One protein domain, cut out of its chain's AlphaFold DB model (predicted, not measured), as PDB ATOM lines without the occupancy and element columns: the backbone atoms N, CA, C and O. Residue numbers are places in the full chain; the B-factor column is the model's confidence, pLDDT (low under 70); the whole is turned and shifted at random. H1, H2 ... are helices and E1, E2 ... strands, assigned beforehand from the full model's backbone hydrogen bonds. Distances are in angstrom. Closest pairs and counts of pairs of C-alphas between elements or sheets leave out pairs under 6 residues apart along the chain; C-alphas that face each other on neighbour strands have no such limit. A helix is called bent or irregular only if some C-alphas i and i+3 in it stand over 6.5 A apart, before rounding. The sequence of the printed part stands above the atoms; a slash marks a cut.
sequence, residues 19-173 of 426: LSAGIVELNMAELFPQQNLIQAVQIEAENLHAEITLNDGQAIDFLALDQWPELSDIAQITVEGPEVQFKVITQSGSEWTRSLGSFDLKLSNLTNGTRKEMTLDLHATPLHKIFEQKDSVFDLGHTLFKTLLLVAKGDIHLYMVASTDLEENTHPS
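Overview. This is residues 19 to 173 of the 426 residues of an uncharacterized protein of Parachlamydiaceae bacterium (UniProt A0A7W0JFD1). One large, twisted antiparallel sheet folds back on itself: its long strands E5, E6 and E7 bend sharply, by 125, 114 and 111 degrees, so that a short flap of E1, E2 and the later part of E5 stands partly face to face with the long wall made by E3, E5, E6, E7 and E8. Helix H2 sits in the crook of this fold, on E7 and E6, while the one-turn helix H1 packs on E2, and the little strand E4 runs along E3 at one edge. The printed part has 155 residues, with eight named strands and two named helices, H1 coming between E1 and E2 along the chain and H2 between E7 and E8; the class is mostly strand, and the sheet is branched at E5, which has E2, E3 and E6 as antiparallel neighbours. The whole is compact, with a radius of gyration of the C-alphas of 15.9 A, and the C-alphas span 45 by 38 by 27 A.

Arrangement. In the branched sheet, E5, residues 74 to 90, has three neighbours: E2, residues 38 to 45, and E3, residues 49 to 54, lie on one side of it, and E6, residues 95 to 112, on the other side. The pairing is staggered: E5 pairs with E3 over residues 74 to 80, with E6 over 76 to 89 and with E2 over 85 to 90, and E5 bends at residue 83. Within hydrogen-bond range are N 78 and O 51, 2.9 A, between E5 and E3, and N 87 and O 42, 2.8 A, between E5 and E2. E5, E6 and E7, residues 115 to 131, form a meander, each strand the antiparallel neighbour of the one before, and E5 with E6 and E6 with E7 are hairpins. Across them N 79 and O 105 are 2.8 A apart, and N 106 and O 121 are 2.8 A apart. E6 bends at residue 99 and E7 at residue 128. The edge strand E8, residues 156 to 165, is antiparallel to E7 at 153 degrees, with N 120 and O 160 at 2.8 A. The edge strand E1, residues 22 to 26, is antiparallel to E2 at 166 degrees, with N 24 and O 43 at 2.9 A. E4, residues 59 to 61, is an edge strand and forms a hairpin with E3, with N 60 and O 52 at 2.8 A. H2, residues 140 to 151, is on the sheet; the closest C-alphas of H2 and E6 are those of Leu 150 and Arg 98, 6.4 A, and E5 and H2 are near each other. H1, residues 28 to 31, is on the sheet at a height of 5.0 A, over none of its strands; its closest C-alpha pair with E2 is Ala 29 and Gln 39, 5.0 A. H1 and H2 are apart. In H2 every O i to N i+4 pair is within hydrogen-bond range; H1 is too short for such a pair, and its one O i to N i+3 pair is not within range.

Along the chain. E1 begins at C-alpha 22, (29.157, 164.144, 35.994). From first to last C-alpha E7 measures 39.3 A, E6 35.0 A, E8 29.9 A, the bent E5 23.6 A and E2 20.9 A. H2 is 15.0 A long and begins at C-alpha 140, (31.442, 174.080, 5.305). E8 ends at C-alpha 165, (30.868, 147.567, 4.959).

Size, cuts and confidence. The C-alphas of Leu 19 and Asn 169, the two farthest apart, are 51.1 A apart. The printed part has no cut. The link from E4 to E5, residues 62 to 73, is long. The mean pLDDT of the printed part is 80.8; 29 residues are under 70, among them 128 to 141 and 165 to 172.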
ATOM      1  N   LEU A  19      27.472 168.208  44.622       48.12
ATOM      2  CA  LEU A  19      27.172 167.452  43.420       48.12
ATOM      3  C   LEU A  19      28.316 167.796  42.475       48.12
ATOM      4  O   LEU A  19      28.345 168.866  41.875       48.12
ATOM      5  N   SER A  20      29.347 166.952  42.482       58.91
ATOM      6  CA  SER A  20      30.370 166.985  41.454       58.91
ATOM      7  C   SER A  20      29.627 166.754  40.154       58.91
ATOM      8  O   SER A  20      28.889 165.773  40.058       58.91
ATOM      9  N   ALA A  21      29.773 167.660  39.193       74.06
ATOM     10  CA  ALA A  21      29.192 167.452  37.882       74.06
ATOM     11  C   ALA A  21      29.712 166.122  37.315       74.06
ATOM     12  O   ALA A  21      30.909 165.827  37.401       74.06
ATOM     13  N   GLY A  22      28.800 165.300  36.800       83.00
ATOM     14  CA  GLY A  22      29.157 164.144  35.994       83.00
ATOM     15  C   GLY A  22      29.703 164.642  34.663       83.00
ATOM     16  O   GLY A  22      29.139 165.571  34.082       83.00
ATOM     17  N   ILE A  23      30.803 164.050  34.204       89.12
ATOM     18  CA  ILE A  23      31.442 164.385  32.933       89.12
ATOM     19  C   ILE A  23      31.525 163.109  32.103       89.12
ATOM     20  O   ILE A  23      32.102 162.119  32.546       89.12
ATOM     21  N   VAL A  24      30.983 163.163  30.892       89.50
ATOM     22  CA  VAL A  24      31.146 162.138  29.859       89.50
ATOM     23  C   VAL A  24      31.952 162.734  28.718       89.50
ATOM     24  O   VAL A  24      31.616 163.808  28.228       89.50
ATOM     25  N   GLU A  25      32.991 162.038  28.270       91.19
ATOM     26  CA  GLU A  25      33.725 162.383  27.053       91.19
ATOM     27  C   GLU A  25      33.574 161.252  26.034       91.19
ATOM     28  O   GLU A  25      33.896 160.097  26.304       91.19
ATOM     29  N   LEU A  26      33.044 161.591  24.863       90.25
ATOM     30  CA  LEU A  26      32.834 160.689  23.742       90.25
ATOM     31  C   LEU A  26      33.899 160.955  22.683       90.25
ATOM     32  O   LEU A  26      33.968 162.055  22.127       90.25
ATOM     33  N   ASN A  27      34.691 159.935  22.360       87.88
ATOM     34  CA  ASN A  27      35.651 159.989  21.263       87.88
ATOM     35  C   ASN A  27      34.929 159.824  19.913       87.88
ATOM     36  O   ASN A  27      34.778 158.722  19.384       87.88
ATOM     37  N   MET A  28      34.459 160.934  19.346       86.12
ATOM     38  CA  MET A  28      33.703 160.939  18.090       86.12
ATOM     39  C   MET A  28      34.532 160.493  16.884       86.12
ATOM     40  O   MET A  28      33.960 160.002  15.912       86.12
ATOM     41  N   ALA A  29      35.858 160.641  16.938       82.75
ATOM     42  CA  ALA A  29      36.759 160.143  15.902       82.75
ATOM     43  C   ALA A  29      36.756 158.608  15.815       82.75
ATOM     44  O   ALA A  29      36.943 158.046  14.740       82.75
ATOM     45  N   GLU A  30      36.540 157.937  16.944       82.25
ATOM     46  CA  GLU A  30      36.463 156.479  17.029       82.25
ATOM     47  C   GLU A  30      35.039 155.969  16.783       82.25
ATOM     48  O   GLU A  30      34.849 154.980  16.076       82.25
ATOM     49  N   LEU A  31      34.031 156.675  17.308       81.19
ATOM     50  CA  LEU A  31      32.617 156.318  17.152       81.19
ATOM     51  C   LEU A  31      32.112 156.523  15.716       81.19
ATOM     52  O   LEU A  31      31.373 155.692  15.191       81.19
ATOM     53  N   PHE A  32      32.520 157.619  15.076       77.50
ATOM     54  CA  PHE A  32      32.151 157.978  13.706       77.50
ATOM     55  C   PHE A  32      33.406 158.410  12.934       77.50
ATOM     56  O   PHE A  32      33.599 159.596  12.660       77.50
ATOM     57  N   PRO A  33      34.290 157.476  12.550       72.12
ATOM     58  CA  PRO A  33      35.534 157.825  11.861       72.12
ATOM     59  C   PRO A  33      35.297 158.509  10.505       72.12
ATOM     60  O   PRO A  33      36.176 159.198   9.994       72.12
ATOM     61  N   GLN A  34      34.100 158.375   9.930       69.00
ATOM     62  CA  GLN A  34      33.745 158.952   8.635       69.00
ATOM     63  C   GLN A  34      33.481 160.465   8.689       69.00
ATOM     64  O   GLN A  34      33.577 161.108   7.646       69.00
ATOM     65  N   GLN A  35      33.143 161.055   9.852       73.69
ATOM     66  CA  GLN A  35      32.792 162.486   9.900       73.69
ATOM     67  C   GLN A  35      34.007 163.427   9.845       73.69
ATOM     68  O   GLN A  35      33.836 164.561   9.422       73.69
ATOM     69  N   ASN A  36      35.219 162.967  10.194       69.88
ATOM     70  CA  ASN A  36      36.517 163.674  10.085       69.88
ATOM     71  C   ASN A  36      36.568 165.158  10.553       69.88
ATOM     72  O   ASN A  36      37.512 165.880  10.243       69.88
ATOM     73  N   LEU A  37      35.577 165.631  11.307       75.25
ATOM     74  CA  LEU A  37      35.415 167.024  11.739       75.25
ATOM     75  C   LEU A  37      35.602 167.152  13.254       75.25
ATOM     76  O   LEU A  37      36.330 168.015  13.744       75.25
ATOM     77  N   ILE A  38      34.960 166.263  14.002       82.62
ATOM     78  CA  ILE A  38      34.878 166.242  15.455       82.62
ATOM     79  C   ILE A  38      35.849 165.190  15.982       82.62
ATOM     80  O   ILE A  38      35.845 164.038  15.544       82.62
ATOM     81  N   GLN A  39      36.693 165.598  16.920       87.81
ATOM     82  CA  GLN A  39      37.556 164.698  17.670       87.81
ATOM     83  C   GLN A  39      36.784 164.108  18.846       87.81
ATOM     84  O   GLN A  39      36.635 162.894  18.938       87.81
ATOM     85  N   ALA A  40      36.259 164.976  19.711       90.31
ATOM     86  CA  ALA A  40      35.585 164.573  20.931       90.31
ATOM     87  C   ALA A  40      34.396 165.479  21.258       90.31
ATOM     88  O   ALA A  40      34.347 166.648  20.867       90.31
ATOM     89  N   VAL A  41      33.440 164.923  21.995       90.12
ATOM     90  CA  VAL A  41      32.313 165.646  22.585       90.12
ATOM     91  C   VAL A  41      32.331 165.399  24.084       90.12
ATOM     92  O   VAL A  41      32.306 164.253  24.517       90.12
ATOM     93  N   GLN A  42      32.364 166.467  24.872       91.44
ATOM     94  CA  GLN A  42      32.312 166.415  26.326       91.44
ATOM     95  C   GLN A  42      30.954 166.942  26.805       91.44
ATOM     96  O   GLN A  42      30.513 168.014  26.396       91.44
ATOM     97  N   ILE A  43      30.285 166.182  27.666       91.62
ATOM     98  CA  ILE A  43      28.958 166.475  28.207       91.62
ATOM     99  C   ILE A  43      29.092 166.529  29.723       91.62
ATOM    100  O   ILE A  43      29.490 165.548  30.348       91.62
ATOM    101  N   GLU A  44      28.776 167.676  30.314       91.25
ATOM    102  CA  GLU A  44      28.907 167.906  31.753       91.25
ATOM    103  C   GLU A  44      27.583 168.383  32.355       91.25
ATOM    104  O   GLU A  44      26.980 169.328  31.847       91.25
ATOM    105  N   ALA A  45      27.132 167.769  33.452       89.50
ATOM    106  CA  ALA A  45      25.969 168.245  34.207       89.50
ATOM    107  C   ALA A  45      25.984 167.807  35.673       89.50
ATOM    108  O   ALA A  45      26.532 166.765  36.022       89.50
ATOM    109  N   GLU A  46      25.305 168.567  36.539       86.50
ATOM    110  CA  GLU A  46      25.126 168.205  37.957       86.50
ATOM    111  C   GLU A  46      24.287 166.931  38.146       86.50
ATOM    112  O   GLU A  46      24.472 166.208  39.120       86.50
ATOM    113  N   ASN A  47      23.364 166.658  37.220       87.00
ATOM    114  CA  ASN A  47      22.477 165.497  37.246       87.00
ATOM    115  C   ASN A  47      22.489 164.797  35.881       87.00
ATOM    116  O   ASN A  47      21.488 164.801  35.164       87.00
ATOM    117  N   LEU A  48      23.664 164.289  35.503       91.19
ATOM    118  CA  LEU A  48      23.875 163.541  34.267       91.19
ATOM    119  C   LEU A  48      23.588 162.056  34.506       91.19
ATOM    120  O   LEU A  48      24.117 161.468  35.449       91.19
ATOM    121  N   HIS A  49      22.790 161.447  33.640       92.50
ATOM    122  CA  HIS A  49      22.643 160.001  33.558       92.50
ATOM    123  C   HIS A  49      23.355 159.518  32.297       92.50
ATOM    124  O   HIS A  49      23.127 160.067  31.224       92.50
ATOM    125  N   ALA A  50      24.239 158.530  32.416       92.31
ATOM    126  CA  ALA A  50      24.950 157.982  31.271       92.31
ATOM    127  C   ALA A  50      25.128 156.470  31.412       92.31
ATOM    128  O   ALA A  50      25.650 155.990  32.417       92.31
ATOM    129  N   GLU A  51      24.710 155.724  30.396       94.69
ATOM    130  CA  GLU A  51      24.708 154.264  30.397       94.69
ATOM    131  C   GLU A  51      25.326 153.729  29.101       94.69
ATOM    132  O   GLU A  51      25.110 154.263  28.012       94.69
ATOM    133  N   ILE A  52      26.104 152.655  29.219       92.00
ATOM    134  CA  ILE A  52      26.587 151.856  28.093       92.00
ATOM    135  C   ILE A  52      25.895 150.498  28.159       92.00
ATOM    136  O   ILE A  52      26.039 149.771  29.141       92.00
ATOM    137  N   THR A  53      25.171 150.133  27.108       93.50
ATOM    138  CA  THR A  53      24.631 148.786  26.925       93.50
ATOM    139  C   THR A  53      25.567 147.985  26.026       93.50
ATOM    140  O   THR A  53      25.852 148.391  24.897       93.50
ATOM    141  N   LEU A  54      26.031 146.834  26.506       91.88
ATOM    142  CA  LEU A  54      26.833 145.891  25.731       91.88
ATOM    143  C   LEU A  54      25.955 144.978  24.857       91.88
ATOM    144  O   LEU A  54      24.753 144.835  25.080       91.88
ATOM    145  N   ASN A  55      26.565 144.313  23.876       87.56
ATOM    146  CA  ASN A  55      25.890 143.385  22.957       87.56
ATOM    147  C   ASN A  55      25.216 142.186  23.644       87.56
ATOM    148  O   ASN A  55      24.295 141.595  23.081       87.56
ATOM    149  N   ASP A  56      25.660 141.812  24.843       88.69
ATOM    150  CA  ASP A  56      25.039 140.757  25.652       88.69
ATOM    151  C   ASP A  56      23.844 141.256  26.492       88.69
ATOM    152  O   ASP A  56      23.195 140.465  27.183       88.69
ATOM    153  N   GLY A  57      23.523 142.551  26.402       88.12
ATOM    154  CA  GLY A  57      22.444 143.213  27.129       88.12
ATOM    155  C   GLY A  57      22.842 143.734  28.511       88.12
ATOM    156  O   GLY A  57      21.978 144.255  29.218       88.12
ATOM    157  N   GLN A  58      24.109 143.611  28.924       91.94
ATOM    158  CA  GLN A  58      24.579 144.200  30.173       91.94
ATOM    159  C   GLN A  58      24.593 145.733  30.079       91.94
ATOM    160  O   GLN A  58      25.211 146.301  29.182       91.94
ATOM    161  N   ALA A  59      23.957 146.396  31.046       91.38
ATOM    162  CA  ALA A  59      24.039 147.840  31.239       91.38
ATOM    163  C   ALA A  59      25.157 148.194  32.231       91.38
ATOM    164  O   ALA A  59      25.307 147.551  33.277       91.38
ATOM    165  N   ILE A  60      25.941 149.214  31.896       91.62
ATOM    166  CA  ILE A  60      27.071 149.705  32.681       91.62
ATOM    167  C   ILE A  60      26.907 151.210  32.885       91.62
ATOM    168  O   ILE A  60      26.686 151.945  31.926       91.62
ATOM    169  N   ASP A  61      27.053 151.667  34.128       88.12
ATOM    170  CA  ASP A  61      27.102 153.095  34.447       88.12
ATOM    171  C   ASP A  61      28.398 153.703  33.894       88.12
ATOM    172  O   ASP A  61      29.494 153.361  34.347       88.12
ATOM    173  N   PHE A  62      28.273 154.597  32.912       84.38
ATOM    174  CA  PHE A  62      29.419 155.222  32.252       84.38
ATOM    175  C   PHE A  62      30.222 156.066  33.255       84.38
ATOM    176  O   PHE A  62      31.450 156.046  33.259       84.38
ATOM    177  N   LEU A  63      29.559 156.749  34.188       84.81
ATOM    178  CA  LEU A  63      30.230 157.645  35.134       84.81
ATOM    179  C   LEU A  63      31.081 156.902  36.175       84.81
ATOM    180  O   LEU A  63      31.914 157.519  36.839       84.81
ATOM    181  N   ALA A  64      30.880 155.590  36.323       83.31
ATOM    182  CA  ALA A  64      31.597 154.736  37.265       83.31
ATOM    183  C   ALA A  64      32.724 153.908  36.616       83.31
ATOM    184  O   ALA A  64      33.342 153.085  37.295       83.31
ATOM    185  N   LEU A  65      32.978 154.080  35.314       80.31
ATOM    186  CA  LEU A  65      33.967 153.300  34.574       80.31
ATOM    187  C   LEU A  65      35.391 153.843  34.731       80.31
ATOM    188  O   LEU A  65      35.680 154.983  34.379       80.31
ATOM    189  N   ASP A  66      36.309 152.967  35.141       76.06
ATOM    190  CA  ASP A  66      37.754 153.236  35.106       76.06
ATOM    191  C   ASP A  66      38.365 152.993  33.710       76.06
ATOM    192  O   ASP A  66      39.421 153.535  33.379       76.06
ATOM    193  N   GLN A  67      37.729 152.142  32.896       78.38
ATOM    194  CA  GLN A  67      38.159 151.787  31.540       78.38
ATOM    195  C   GLN A  67      36.958 151.691  30.604       78.38
ATOM    196  O   GLN A  67      35.909 151.165  30.974       78.38
ATOM    197  N   TRP A  68      37.133 152.185  29.382       81.50
ATOM    198  CA  TRP A  68      36.092 152.170  28.365       81.50
ATOM    199  C   TRP A  68      36.011 150.791  27.688       81.50
ATOM    200  O   TRP A  68      37.063 150.237  27.358       81.50
ATOM    201  N   PRO A  69      34.809 150.218  27.485       85.06
ATOM    202  CA  PRO A  69      34.650 148.984  26.724       85.06
ATOM    203  C   PRO A  69      35.112 149.158  25.274       85.06
ATOM    204  O   PRO A  69      35.075 150.264  24.732       85.06
ATOM    205  N   GLU A  70      35.507 148.063  24.621       84.88
ATOM    206  CA  GLU A  70      35.811 148.108  23.191       84.88
ATOM    207  C   GLU A  70      34.544 148.442  22.390       84.88
ATOM    208  O   GLU A  70      33.466 147.906  22.650       84.88
ATOM    209  N   LEU A  71      34.665 149.292  21.363       81.50
ATOM    210  CA  LEU A  71      33.523 149.710  20.541       81.50
ATOM    211  C   LEU A  71      32.772 148.527  19.904       81.50
ATOM    212  O   LEU A  71      31.571 148.614  19.656       81.50
ATOM    213  N   SER A  72      33.466 147.424  19.615       82.44
ATOM    214  CA  SER A  72      32.855 146.194  19.097       82.44
ATOM    215  C   SER A  72      31.890 145.534  20.073       82.44
ATOM    216  O   SER A  72      30.983 144.850  19.610       82.44
ATOM    217  N   ASP A  73      32.057 145.753  21.377       87.31
ATOM    218  CA  ASP A  73      31.239 145.150  22.431       87.31
ATOM    219  C   ASP A  73      30.047 146.030  22.818       87.31
ATOM    220  O   ASP A  73      29.083 145.544  23.411       87.31
ATOM    221  N   ILE A  74      30.098 147.316  22.468       89.12
ATOM    222  CA  ILE A  74      29.055 148.297  22.759       89.12
ATOM    223  C   ILE A  74      27.925 148.164  21.739       89.12
ATOM    224  O   ILE A  74      28.148 148.338  20.540       89.12
ATOM    225  N   ALA A  75      26.708 147.938  22.232       89.88
ATOM    226  CA  ALA A  75      25.477 147.995  21.449       89.88
ATOM    227  C   ALA A  75      24.874 149.405  21.447       89.88
ATOM    228  O   ALA A  75      24.356 149.864  20.428       89.88
ATOM    229  N   GLN A  76      24.919 150.096  22.589       93.69
ATOM    230  CA  GLN A  76      24.280 151.398  22.767       93.69
ATOM    231  C   GLN A  76      25.005 152.243  23.821       93.69
ATOM    232  O   GLN A  76      25.509 151.711  24.805       93.69
ATOM    233  N   ILE A  77      25.012 153.562  23.638       93.62
ATOM    234  CA  ILE A  77      25.396 154.553  24.649       93.62
ATOM    235  C   ILE A  77      24.235 155.534  24.778       93.62
ATOM    236  O   ILE A  77      23.767 156.050  23.764       93.62
ATOM    237  N   THR A  78      23.775 155.803  25.994       95.38
ATOM    238  CA  THR A  78      22.780 156.843  26.283       95.38
ATOM    239  C   THR A  78      23.356 157.861  27.250       95.38
ATOM    240  O   THR A  78      24.077 157.507  28.181       95.38
ATOM    241  N   VAL A  79      23.074 159.140  27.011       94.50
ATOM    242  CA  VAL A  79      23.469 160.249  27.881       94.50
ATOM    243  C   VAL A  79      22.306 161.228  27.970       94.50
ATOM    244  O   VAL A  79      21.931 161.845  26.979       94.50
ATOM    245  N   GLU A  80      21.765 161.400  29.170       94.31
ATOM    246  CA  GLU A  80      20.587 162.217  29.440       94.31
ATOM    247  C   GLU A  80      20.875 163.232  30.551       94.31
ATOM    248  O   GLU A  80      21.550 162.933  31.542       94.31
ATOM    249  N   GLY A  81      20.345 164.449  30.420       91.44
ATOM    250  CA  GLY A  81      20.513 165.479  31.440       91.44
ATOM    251  C   GLY A  81      19.548 166.660  31.293       91.44
ATOM    252  O   GLY A  81      19.250 167.092  30.178       91.44
ATOM    253  N   PRO A  82      19.056 167.238  32.406       87.50
ATOM    254  CA  PRO A  82      18.088 168.334  32.361       87.50
ATOM    255  C   PRO A  82      18.698 169.661  31.888       87.50
ATOM    256  O   PRO A  82      18.022 170.435  31.213       87.50
ATOM    257  N   GLU A  83      19.959 169.923  32.232       90.38
ATOM    258  CA  GLU A  83      20.766 171.040  31.740       90.38
ATOM    259  C   GLU A  83      22.223 170.571  31.676       90.38
ATOM    260  O   GLU A  83      22.803 170.220  32.703       90.38
ATOM    261  N   VAL A  84      22.799 170.541  30.476       90.19
ATOM    262  CA  VAL A  84      24.162 170.070  30.216       90.19
ATOM    263  C   VAL A  84      25.012 171.183  29.609       90.19
ATOM    264  O   VAL A  84      24.538 171.986  28.800       90.19
ATOM    265  N   GLN A  85      26.293 171.229  29.963       90.69
ATOM    266  CA  GLN A  85      27.316 171.891  29.164       90.69
ATOM    267  C   GLN A  85      27.786 170.904  28.101       90.69
ATOM    268  O   GLN A  85      28.436 169.907  28.401       90.69
ATOM    269  N   PHE A  86      27.433 171.190  26.855       89.19
ATOM    270  CA  PHE A  86      27.833 170.424  25.690       89.19
ATOM    271  C   PHE A  86      29.041 171.098  25.048       89.19
ATOM    272  O   PHE A  86      28.932 172.202  24.501       89.19
ATOM    273  N   LYS A  87      30.200 170.452  25.142       89.75
ATOM    274  CA  LYS A  87      31.459 170.913  24.573       89.75
ATOM    275  C   LYS A  87      31.851 170.046  23.378       89.75
ATOM    276  O   LYS A  87      31.838 168.825  23.459       89.75
ATOM    277  N   VAL A  88      32.235 170.679  22.278       86.31
ATOM    278  CA  VAL A  88      32.721 170.022  21.059       86.31
ATOM    279  C   VAL A  88      34.177 170.392  20.850       86.31
ATOM    280  O   VAL A  88      34.524 171.570  20.922       86.31
ATOM    281  N   ILE A  89      35.005 169.393  20.565       85.88
ATOM    282  CA  ILE A  89      36.423 169.529  20.245       85.88
ATOM    283  C   ILE A  89      36.622 168.992  18.829       85.88
ATOM    284  O   ILE A  89      36.310 167.834  18.546       85.88
ATOM    285  N   THR A  90      37.099 169.829  17.912       81.50
ATOM    286  CA  THR A  90      37.339 169.443  16.516       81.50
ATOM    287  C   THR A  90      38.691 168.762  16.338       81.50
ATOM    288  O   THR A  90      39.586 168.923  17.161       81.50
ATOM    289  N   GLN A  91      38.878 168.058  15.219       79.62
ATOM    290  CA  GLN A  91      40.166 167.442  14.847       79.62
ATOM    291  C   GLN A  91      41.324 168.449  14.783       79.62
ATOM    292  O   GLN A  91      42.484 168.111  14.993       79.62
ATOM    293  N   SER A  92      41.007 169.714  14.514       73.50
ATOM    294  CA  SER A  92      41.971 170.812  14.499       73.50
ATOM    295  C   SER A  92      42.263 171.414  15.877       73.50
ATOM    296  O   SER A  92      42.957 172.426  15.952       73.50
ATOM    297  N   GLY A  93      41.693 170.861  16.950       76.75
ATOM    298  CA  GLY A  93      41.830 171.365  18.318       76.75
ATOM    299  C   GLY A  93      40.954 172.576  18.643       76.75
ATOM    300  O   GLY A  93      41.182 173.237  19.653       76.75
ATOM    301  N   SER A  94      39.969 172.893  17.799       77.31
ATOM    302  CA  SER A  94      39.049 173.995  18.065       77.31
ATOM    303  C   SER A  94      37.952 173.562  19.028       77.31
ATOM    304  O   SER A  94      37.404 172.470  18.889       77.31
ATOM    305  N   GLU A  95      37.612 174.418  19.987       83.31
ATOM    306  CA  GLU A  95      36.682 174.077  21.061       83.31
ATOM    307  C   GLU A  95      35.485 175.024  21.117       83.31
ATOM    308  O   GLU A  95      35.623 176.243  20.984       83.31
ATOM    309  N   TRP A  96      34.316 174.450  21.386       80.62
ATOM    310  CA  TRP A  96      33.056 175.168  21.525       80.62
ATOM    311  C   TRP A  96      32.268 174.631  22.699       80.62
ATOM    312  O   TRP A  96      32.172 173.419  22.830       80.62
ATOM    313  N   THR A  97      31.622 175.501  23.473       85.12
ATOM    314  CA  THR A  97      30.722 175.072  24.550       85.12
ATOM    315  C   THR A  97      29.377 175.771  24.446       85.12
ATOM    316  O   THR A  97      29.300 176.993  24.269       85.12
ATOM    317  N   ARG A  98      28.309 174.991  24.608       86.31
ATOM    318  CA  ARG A  98      26.933 175.473  24.663       86.31
ATOM    319  C   ARG A  98      26.175 174.805  25.796       86.31
ATOM    320  O   ARG A  98      26.283 173.603  26.000       86.31
ATOM    321  N   SER A  99      25.356 175.582  26.492       88.75
ATOM    322  CA  SER A  99      24.405 175.019  27.448       88.75
ATOM    323  C   SER A  99      23.156 174.518  26.710       88.75
ATOM    324  O   SER A  99      22.557 175.269  25.934       88.75
ATOM    325  N   LEU A 100      22.767 173.266  26.943       89.38
ATOM    326  CA  LEU A 100      21.581 172.620  26.374       89.38
ATOM    327  C   LEU A 100      20.675 172.150  27.516       89.38
ATOM    328  O   LEU A 100      21.155 171.581  28.487       89.38
ATOM    329  N   GLY A 101      19.376 172.408  27.420       86.00
ATOM    330  CA  GLY A 101      18.348 171.862  28.301       86.00
ATOM    331  C   GLY A 101      17.694 170.627  27.685       86.00
ATOM    332  O   GLY A 101      17.773 170.451  26.471       86.00
ATOM    333  N   SER A 102      17.045 169.802  28.513       86.62
ATOM    334  CA  SER A 102      16.329 168.584  28.082       86.62
ATOM    335  C   SER A 102      17.141 167.755  27.075       86.62
ATOM    336  O   SER A 102      16.678 167.484  25.971       86.62
ATOM    337  N   PHE A 103      18.390 167.451  27.433       92.88
ATOM    338  CA  PHE A 103      19.351 166.775  26.571       92.88
ATOM    339  C   PHE A 103      19.173 165.260  26.658       92.88
ATOM    340  O   PHE A 103      19.176 164.707  27.758       92.88
ATOM    341  N   ASP A 104      19.075 164.618  25.503       95.44
ATOM    342  CA  ASP A 104      19.016 163.169  25.334       95.44
ATOM    343  C   ASP A 104      19.843 162.797  24.098       95.44
ATOM    344  O   ASP A 104      19.543 163.219  22.981       95.44
ATOM    345  N   LEU A 105      20.933 162.066  24.312       95.12
ATOM    346  CA  LEU A 105      21.802 161.545  23.269       95.12
ATOM    347  C   LEU A 105      21.806 160.027  23.337       95.12
ATOM    348  O   LEU A 105      22.210 159.438  24.339       95.12
ATOM    349  N   LYS A 106      21.501 159.401  22.209       95.50
ATOM    350  CA  LYS A 106      21.580 157.967  22.007       95.50
ATOM    351  C   LYS A 106      22.492 157.643  20.832       95.50
ATOM    352  O   LYS A 106      22.234 158.009  19.689       95.50
ATOM    353  N   LEU A 107      23.543 156.882  21.103       92.44
ATOM    354  CA  LEU A 107      24.376 156.251  20.088       92.44
ATOM    355  C   LEU A 107      24.036 154.768  20.036       92.44
ATOM    356  O   LEU A 107      23.971 154.125  21.076       92.44
ATOM    357  N   SER A 108      23.814 154.214  18.850       91.06
ATOM    358  CA  SER A 108      23.610 152.771  18.678       91.06
ATOM    359  C   SER A 108      24.601 152.221  17.668       91.06
ATOM    360  O   SER A 108      24.898 152.861  16.663       91.06
ATOM    361  N   ASN A 109      25.100 151.027  17.945       87.31
ATOM    362  CA  ASN A 109      25.980 150.267  17.080       87.31
ATOM    363  C   ASN A 109      25.261 148.965  16.725       87.31
ATOM    364  O   ASN A 109      25.224 148.013  17.502       87.31
ATOM    365  N   LEU A 110      24.627 148.954  15.559       79.06
ATOM    366  CA  LEU A 110      23.834 147.835  15.082       79.06
ATOM    367  C   LEU A 110      24.639 147.055  14.046       79.06
ATOM    368  O   LEU A 110      25.101 147.601  13.048       79.06
ATOM    369  N   THR A 111      24.768 145.749  14.255       72.00
ATOM    370  CA  THR A 111      25.275 144.841  13.221       72.00
ATOM    371  C   THR A 111      24.089 144.089  12.636       72.00
ATOM    372  O   THR A 111      23.480 143.264  13.314       72.00
ATOM    373  N   ASN A 112      23.731 144.390  11.387       66.00
ATOM    374  CA  ASN A 112      22.622 143.744  10.694       66.00
ATOM    375  C   ASN A 112      23.148 142.978   9.473       66.00
ATOM    376  O   ASN A 112      23.478 143.563   8.441       66.00
ATOM    377  N   GLY A 113      23.263 141.656   9.601       70.56
ATOM    378  CA  GLY A 113      23.864 140.813   8.566       70.56
ATOM    379  C   GLY A 113      25.330 141.183   8.316       70.56
ATOM    380  O   GLY A 113      26.155 141.063   9.215       70.56
ATOM    381  N   THR A 114      25.643 141.624   7.096       65.06
ATOM    382  CA  THR A 114      26.991 142.026   6.651       65.06
ATOM    383  C   THR A 114      27.259 143.530   6.784       65.06
ATOM    384  O   THR A 114      28.303 144.009   6.343       65.06
ATOM    385  N   ARG A 115      26.343 144.301   7.383       69.50
ATOM    386  CA  ARG A 115      26.465 145.759   7.502       69.50
ATOM    387  C   ARG A 115      26.562 146.180   8.960       69.50
ATOM    388  O   ARG A 115      25.736 145.779   9.783       69.50
ATOM    389  N   LYS A 116      27.562 147.008   9.266       76.38
ATOM    390  CA  LYS A 116      27.656 147.713  10.545       76.38
ATOM    391  C   LYS A 116      27.066 149.108  10.364       76.38
ATOM    392  O   LYS A 116      27.507 149.859   9.494       76.38
ATOM    393  N   GLU A 117      26.062 149.437  11.161       84.31
ATOM    394  CA  GLU A 117      25.368 150.721  11.147       84.31
ATOM    395  C   GLU A 117      25.542 151.396  12.507       84.31
ATOM    396  O   GLU A 117      25.125 150.877  13.541       84.31
ATOM    397  N   MET A 118      26.177 152.563  12.496       87.06
ATOM    398  CA  MET A 118      26.292 153.446  13.649       87.06
ATOM    399  C   MET A 118      25.225 154.526  13.523       87.06
ATOM    400  O   MET A 118      25.159 155.217  12.504       87.06
ATOM    401  N   THR A 119      24.402 154.697  14.551       90.12
ATOM    402  CA  THR A 119      23.397 155.759  14.594       90.12
ATOM    403  C   THR A 119      23.671 156.702  15.754       90.12
ATOM    404  O   THR A 119      24.010 156.251  16.846       90.12
ATOM    405  N   LEU A 120      23.497 157.998  15.530       91.81
ATOM    406  CA  LEU A 120      23.443 159.036  16.552       91.81
ATOM    407  C   LEU A 120      22.056 159.656  16.491       91.81
ATOM    408  O   LEU A 120      21.614 160.059  15.422       91.81
ATOM    409  N   ASP A 121      21.392 159.725  17.629       93.75
ATOM    410  CA  ASP A 121      20.081 160.328  17.804       93.75
ATOM    411  C   ASP A 121      20.183 161.295  18.985       93.75
ATOM    412  O   ASP A 121      20.506 160.888  20.099       93.75
ATOM    413  N   LEU A 122      20.058 162.588  18.714       92.81
ATOM    414  CA  LEU A 122      20.258 163.661  19.680       92.81
ATOM    415  C   LEU A 122      19.028 164.554  19.709       92.81
ATOM    416  O   LEU A 122      18.735 165.234  18.728       92.81
ATOM    417  N   HIS A 123      18.403 164.659  20.874       94.62
ATOM    418  CA  HIS A 123      17.394 165.655  21.195       94.62
ATOM    419  C   HIS A 123      17.947 166.656  22.208       94.62
ATOM    420  O   HIS A 123      18.573 166.286  23.201       94.62
ATOM    421  N   ALA A 124      17.723 167.947  21.969       91.62
ATOM    422  CA  ALA A 124      18.097 168.980  22.926       91.62
ATOM    423  C   ALA A 124      17.300 170.274  22.729       91.62
ATOM    424  O   ALA A 124      16.842 170.593  21.633       91.62
ATOM    425  N   THR A 125      17.220 171.084  23.780       90.62
ATOM    426  CA  THR A 125      16.675 172.444  23.733       90.62
ATOM    427  C   THR A 125      17.792 173.440  24.049       90.62
ATOM    428  O   THR A 125      18.251 173.523  25.188       90.62
ATOM    429  N   PRO A 126      18.276 174.242  23.094       86.75
ATOM    430  CA  PRO A 126      19.415 175.102  23.347       86.75
ATOM    431  C   PRO A 126      19.132 176.275  24.297       86.75
ATOM    432  O   PRO A 126      18.117 176.962  24.179       86.75
ATOM    433  N   LEU A 127      20.081 176.571  25.191       83.38
ATOM    434  CA  LEU A 127      20.004 177.674  26.159       83.38
ATOM    435  C   LEU A 127      20.872 178.877  25.726       83.38
ATOM    436  O   LEU A 127      21.696 178.803  24.814       83.38
ATOM    437  N   HIS A 128      20.673 180.036  26.366       65.56
ATOM    438  CA  HIS A 128      21.181 181.344  25.907       65.56
ATOM    439  C   HIS A 128      22.698 181.598  26.037       65.56
ATOM    440  O   HIS A 128      23.139 182.709  25.744       65.56
ATOM    441  N   LYS A 129      23.512 180.627  26.467       56.91
ATOM    442  CA  LYS A 129      24.955 180.827  26.676       56.91
ATOM    443  C   LYS A 129      25.763 180.122  25.588       56.91
ATOM    444  O   LYS A 129      25.784 178.896  25.526       56.91
ATOM    445  N   ILE A 130      26.430 180.920  24.757       57.81
ATOM    446  CA  ILE A 130      27.473 180.481  23.825       57.81
ATOM    447  C   ILE A 130      28.784 181.055  24.361       57.81
ATOM    448  O   ILE A 130      28.873 182.267  24.567       57.81
ATOM    449  N   PHE A 131      29.773 180.204  24.620       55.41
ATOM    450  CA  PHE A 131      31.119 180.635  24.999       55.41
ATOM    451  C   PHE A 131      32.030 180.573  23.765       55.41
ATOM    452  O   PHE A 131      31.998 179.597  23.019       55.41
ATOM    453  N   GLU A 132      32.767 181.657  23.513       56.44
ATOM    454  CA  GLU A 132      33.523 181.874  22.272       56.44
ATOM    455  C   GLU A 132      34.911 181.196  22.269       56.44
ATOM    456  O   GLU A 132      35.487 180.884  23.312       56.44
ATOM    457  N   GLN A 133      35.399 180.980  21.047       56.69
ATOM    458  CA  GLN A 133      36.382 180.005  20.557       56.69
ATOM    459  C   GLN A 133      37.859 180.459  20.652       56.69
ATOM    460  O   GLN A 133      38.160 181.655  20.644       56.69
ATOM    461  N   LYS A 134      38.785 179.485  20.621       49.28
ATOM    462  CA  LYS A 134      40.188 179.637  20.175       49.28
ATOM    463  C   LYS A 134      40.371 178.973  18.800       49.28
ATOM    464  O   LYS A 134      40.005 177.813  18.648       49.28
ATOM    465  N   ASP A 135      40.949 179.722  17.859       51.25
ATOM    466  CA  ASP A 135      41.358 179.358  16.489       51.25
ATOM    467  C   ASP A 135      40.272 178.794  15.545       51.25
ATOM    468  O   ASP A 135      39.577 177.818  15.831       51.25
ATOM    469  N   SER A 136      40.146 179.416  14.366       51.06
ATOM    470  CA  SER A 136      39.168 179.069  13.332       51.06
ATOM    471  C   SER A 136      39.778 178.153  12.270       51.06
ATOM    472  O   SER A 136      40.612 178.591  11.478       51.06
ATOM    473  N   VAL A 137      39.310 176.907  12.202       52.72
ATOM    474  CA  VAL A 137      39.352 176.132  10.955       52.72
ATOM    475  C   VAL A 137      38.084 176.411  10.173       52.72
ATOM    476  O   VAL A 137      37.006 176.557  10.752       52.72
ATOM    477  N   PHE A 138      38.246 176.542   8.862       60.03
ATOM    478  CA  PHE A 138      37.208 177.015   7.975       60.03
ATOM    479  C   PHE A 138      36.833 175.952   6.950       60.03
ATOM    480  O   PHE A 138      37.475 175.807   5.913       60.03
ATOM    481  N   ASP A 139      35.775 175.209   7.256       62.31
ATOM    482  CA  ASP A 139      35.129 174.303   6.318       62.31
ATOM    483  C   ASP A 139      33.597 174.389   6.449       62.31
ATOM    484  O   ASP A 139      33.045 174.830   7.469       62.31
ATOM    485  N   LEU A 140      32.900 174.000   5.381       65.88
ATOM    486  CA  LEU A 140      31.442 174.080   5.305       65.88
ATOM    487  C   LEU A 140      30.748 173.133   6.289       65.88
ATOM    488  O   LEU A 140      29.737 173.520   6.872       65.88
ATOM    489  N   GLY A 141      31.296 171.939   6.512       68.25
ATOM    490  CA  GLY A 141      30.748 170.959   7.446       68.25
ATOM    491  C   GLY A 141      30.782 171.472   8.884       68.25
ATOM    492  O   GLY A 141      29.749 171.489   9.551       68.25
ATOM    493  N   HIS A 142      31.927 171.990   9.333       70.88
ATOM    494  CA  HIS A 142      32.072 172.644  10.634       70.88
ATOM    495  C   HIS A 142      31.126 173.834  10.757       70.88
ATOM    496  O   HIS A 142      30.413 173.959  11.754       70.88
ATOM    497  N   THR A 143      31.088 174.712   9.753       71.75
ATOM    498  CA  THR A 143      30.264 175.925   9.810       71.75
ATOM    499  C   THR A 143      28.773 175.592   9.881       71.75
ATOM    500  O   THR A 143      28.048 176.198  10.675       71.75
ATOM    501  N   LEU A 144      28.313 174.595   9.118       74.88
ATOM    502  CA  LEU A 144      26.944 174.083   9.188       74.88
ATOM    503  C   LEU A 144      26.658 173.444  10.544       74.88
ATOM    504  O   LEU A 144      25.704 173.850  11.201       74.88
ATOM    505  N   PHE A 145      27.501 172.518  11.005       77.44
ATOM    506  CA  PHE A 145      27.354 171.861  12.306       77.44
ATOM    507  C   PHE A 145      27.246 172.884  13.441       77.44
ATOM    508  O   PHE A 145      26.312 172.850  14.241       77.44
ATOM    509  N   LYS A 146      28.159 173.857  13.467       77.38
ATOM    510  CA  LYS A 146      28.153 174.956  14.432       77.38
ATOM    511  C   LYS A 146      26.860 175.758  14.347       77.38
ATOM    512  O   LYS A 146      26.255 176.064  15.369       77.38
ATOM    513  N   THR A 147      26.417 176.114  13.148       78.19
ATOM    514  CA  THR A 147      25.221 176.949  12.991       78.19
ATOM    515  C   THR A 147      23.952 176.194  13.407       78.19
ATOM    516  O   THR A 147      23.097 176.752  14.095       78.19
ATOM    517  N   LEU A 148      23.859 174.906  13.078       81.75
ATOM    518  CA  LEU A 148      22.695 174.069  13.362       81.75
ATOM    519  C   LEU A 148      22.635 173.620  14.826       81.75
ATOM    520  O   LEU A 148      21.623 173.824  15.482       81.75
ATOM    521  N   LEU A 149      23.715 173.085  15.394       77.56
ATOM    522  CA  LEU A 149      23.697 172.602  16.781       77.56
ATOM    523  C   LEU A 149      24.012 173.686  17.803       77.56
ATOM    524  O   LEU A 149      23.455 173.694  18.903       77.56
ATOM    525  N   LEU A 150      24.905 174.620  17.469       74.38
ATOM    526  CA  LEU A 150      25.447 175.562  18.449       74.38
ATOM    527  C   LEU A 150      24.839 176.968  18.369       74.38
ATOM    528  O   LEU A 150      24.958 177.723  19.333       74.38
ATOM    529  N   VAL A 151      24.133 177.319  17.288       77.19
ATOM    530  CA  VAL A 151      23.476 178.636  17.148       77.19
ATOM    531  C   VAL A 151      21.946 178.554  17.116       77.19
ATOM    532  O   VAL A 151      21.295 179.476  17.616       77.19
ATOM    533  N   ALA A 152      21.358 177.465  16.602       82.88
ATOM    534  CA  ALA A 152      19.902 177.322  16.474       82.88
ATOM    535  C   ALA A 152      19.140 177.573  17.785       82.88
ATOM    536  O   ALA A 152      19.667 177.357  18.879       82.88
ATOM    537  N   LYS A 153      17.894 178.038  17.674       83.12
ATOM    538  CA  LYS A 153      16.974 178.266  18.796       83.12
ATOM    539  C   LYS A 153      15.690 177.495  18.532       83.12
ATOM    540  O   LYS A 153      15.200 177.589  17.416       83.12
ATOM    541  N   GLY A 154      15.134 176.858  19.554       85.06
ATOM    542  CA  GLY A 154      13.997 175.945  19.406       85.06
ATOM    543  C   GLY A 154      14.425 174.515  19.710       85.06
ATOM    544  O   GLY A 154      15.597 174.284  20.008       85.06
ATOM    545  N   ASP A 155      13.490 173.579  19.671       89.50
ATOM    546  CA  ASP A 155      13.812 172.179  19.940       89.50
ATOM    547  C   ASP A 155      14.575 171.603  18.744       89.50
ATOM    548  O   ASP A 155      14.124 171.715  17.598       89.50
ATOM    549  N   ILE A 156      15.754 171.036  19.015       90.69
ATOM    550  CA  ILE A 156      16.613 170.423  18.005       90.69
ATOM    551  C   ILE A 156      16.530 168.905  18.103       90.69
ATOM    552  O   ILE A 156      16.561 168.335  19.195       90.69
ATOM    553  N   HIS A 157      16.466 168.262  16.945       93.44
ATOM    554  CA  HIS A 157      16.640 166.824  16.805       93.44
ATOM    555  C   HIS A 157      17.654 166.568  15.688       93.44
ATOM    556  O   HIS A 157      17.453 166.980  14.549       93.44
ATOM    557  N   LEU A 158      18.781 165.949  16.027       90.81
ATOM    558  CA  LEU A 158      19.817 165.544  15.089       90.81
ATOM    559  C   LEU A 158      19.866 164.025  15.049       90.81
ATOM    560  O   LEU A 158      20.255 163.386  16.020       90.81
ATOM    561  N   TYR A 159      19.579 163.478  13.880       90.94
ATOM    562  CA  TYR A 159      19.723 162.070  13.587       90.94
ATOM    563  C   TYR A 159      20.829 161.873  12.552       90.94
ATOM    564  O   TYR A 159      20.833 162.495  11.494       90.94
ATOM    565  N   MET A 160      21.790 161.005  12.828       87.56
ATOM    566  CA  MET A 160      22.840 160.617  11.894       87.56
ATOM    567  C   MET A 160      22.899 159.100  11.820       87.56
ATOM    568  O   MET A 160      22.877 158.413  12.835       87.56
ATOM    569  N   VAL A 161      23.026 158.577  10.609       86.75
ATOM    570  CA  VAL A 161      23.294 157.169  10.336       86.75
ATOM    571  C   VAL A 161      24.527 157.105   9.466       86.75
ATOM    572  O   VAL A 161      24.541 157.633   8.355       86.75
ATOM    573  N   ALA A 162      25.557 156.440   9.963       83.38
ATOM    574  CA  ALA A 162      26.724 156.071   9.190       83.38
ATOM    575  C   ALA A 162      26.725 154.557   9.040       83.38
ATOM    576  O   ALA A 162      26.640 153.816  10.017       83.38
ATOM    577  N   SER A 163      26.819 154.091   7.805       78.44
ATOM    578  CA  SER A 163      26.942 152.672   7.523       78.44
ATOM    579  C   SER A 163      28.302 152.371   6.922       78.44
ATOM    580  O   SER A 163      28.810 153.118   6.081       78.44
ATOM    581  N   THR A 164      28.879 151.265   7.369       72.12
ATOM    582  CA  THR A 164      30.131 150.732   6.850       72.12
ATOM    583  C   THR A 164      29.994 149.269   6.501       72.12
ATOM    584  O   THR A 164      29.280 148.501   7.153       72.12
ATOM    585  N   ASP A 165      30.756 148.906   5.491       63.12
ATOM    586  CA  ASP A 165      30.868 147.567   4.959       63.12
ATOM    587  C   ASP A 165      31.652 146.618   5.860       63.12
ATOM    588  O   ASP A 165      32.690 146.987   6.412       63.12
ATOM    589  N   LEU A 166      31.188 145.365   5.929       55.72
ATOM    590  CA  LEU A 166      31.995 144.216   6.350       55.72
ATOM    591  C   LEU A 166      32.403 143.314   5.155       55.72
ATOM    592  O   LEU A 166      33.180 142.386   5.361       55.72
ATOM    593  N   GLU A 167      31.937 143.578   3.918       54.47
ATOM    594  CA  GLU A 167      32.270 142.820   2.685       54.47
ATOM    595  C   GLU A 167      32.658 143.731   1.493       54.47
ATOM    596  O   GLU A 167      32.361 144.914   1.487       54.47
ATOM    597  N   GLU A 168      33.315 143.185   0.458       50.81
ATOM    598  CA  GLU A 168      34.025 143.915  -0.620       50.81
ATOM    599  C   GLU A 168      33.182 144.763  -1.616       50.81
ATOM    600  O   GLU A 168      33.767 145.307  -2.549       50.81
ATOM    601  N   ASN A 169      31.851 144.903  -1.495       51.50
ATOM    602  CA  ASN A 169      31.023 145.461  -2.593       51.50
ATOM    603  C   ASN A 169      29.823 146.347  -2.211       51.50
ATOM    604  O   ASN A 169      29.032 146.705  -3.088       51.50
ATOM    605  N   THR A 170      29.645 146.710  -0.948       56.88
ATOM    606  CA  THR A 170      28.721 147.785  -0.560       56.88
ATOM    607  C   THR A 170      29.533 149.086  -0.430       56.88
ATOM    608  O   THR A 170      30.766 149.102  -0.449       56.88
ATOM    609  N   HIS A 171      28.861 150.230  -0.465       65.44
ATOM    610  CA  HIS A 171      29.555 151.508  -0.373       65.44
ATOM    611  C   HIS A 171      29.189 152.205   0.931       65.44
ATOM    612  O   HIS A 171      28.000 152.230   1.274       65.44
ATOM    613  N   PRO A 172      30.169 152.806   1.633       66.69
ATOM    614  CA  PRO A 172      29.886 153.641   2.784       66.69
ATOM    615  C   PRO A 172      28.827 154.685   2.442       66.69
ATOM    616  O   PRO A 172      28.894 155.363   1.412       66.69
ATOM    617  N   SER A 173      27.839 154.807   3.322       78.44
ATOM    618  CA  SER A 173      26.829 155.851   3.219       78.44
ATOM    619  C   SER A 173      26.662 156.553   4.549       78.44
ATOM    620  O   SER A 173      26.624 155.908   5.602       78.44
TER     621      SER A 173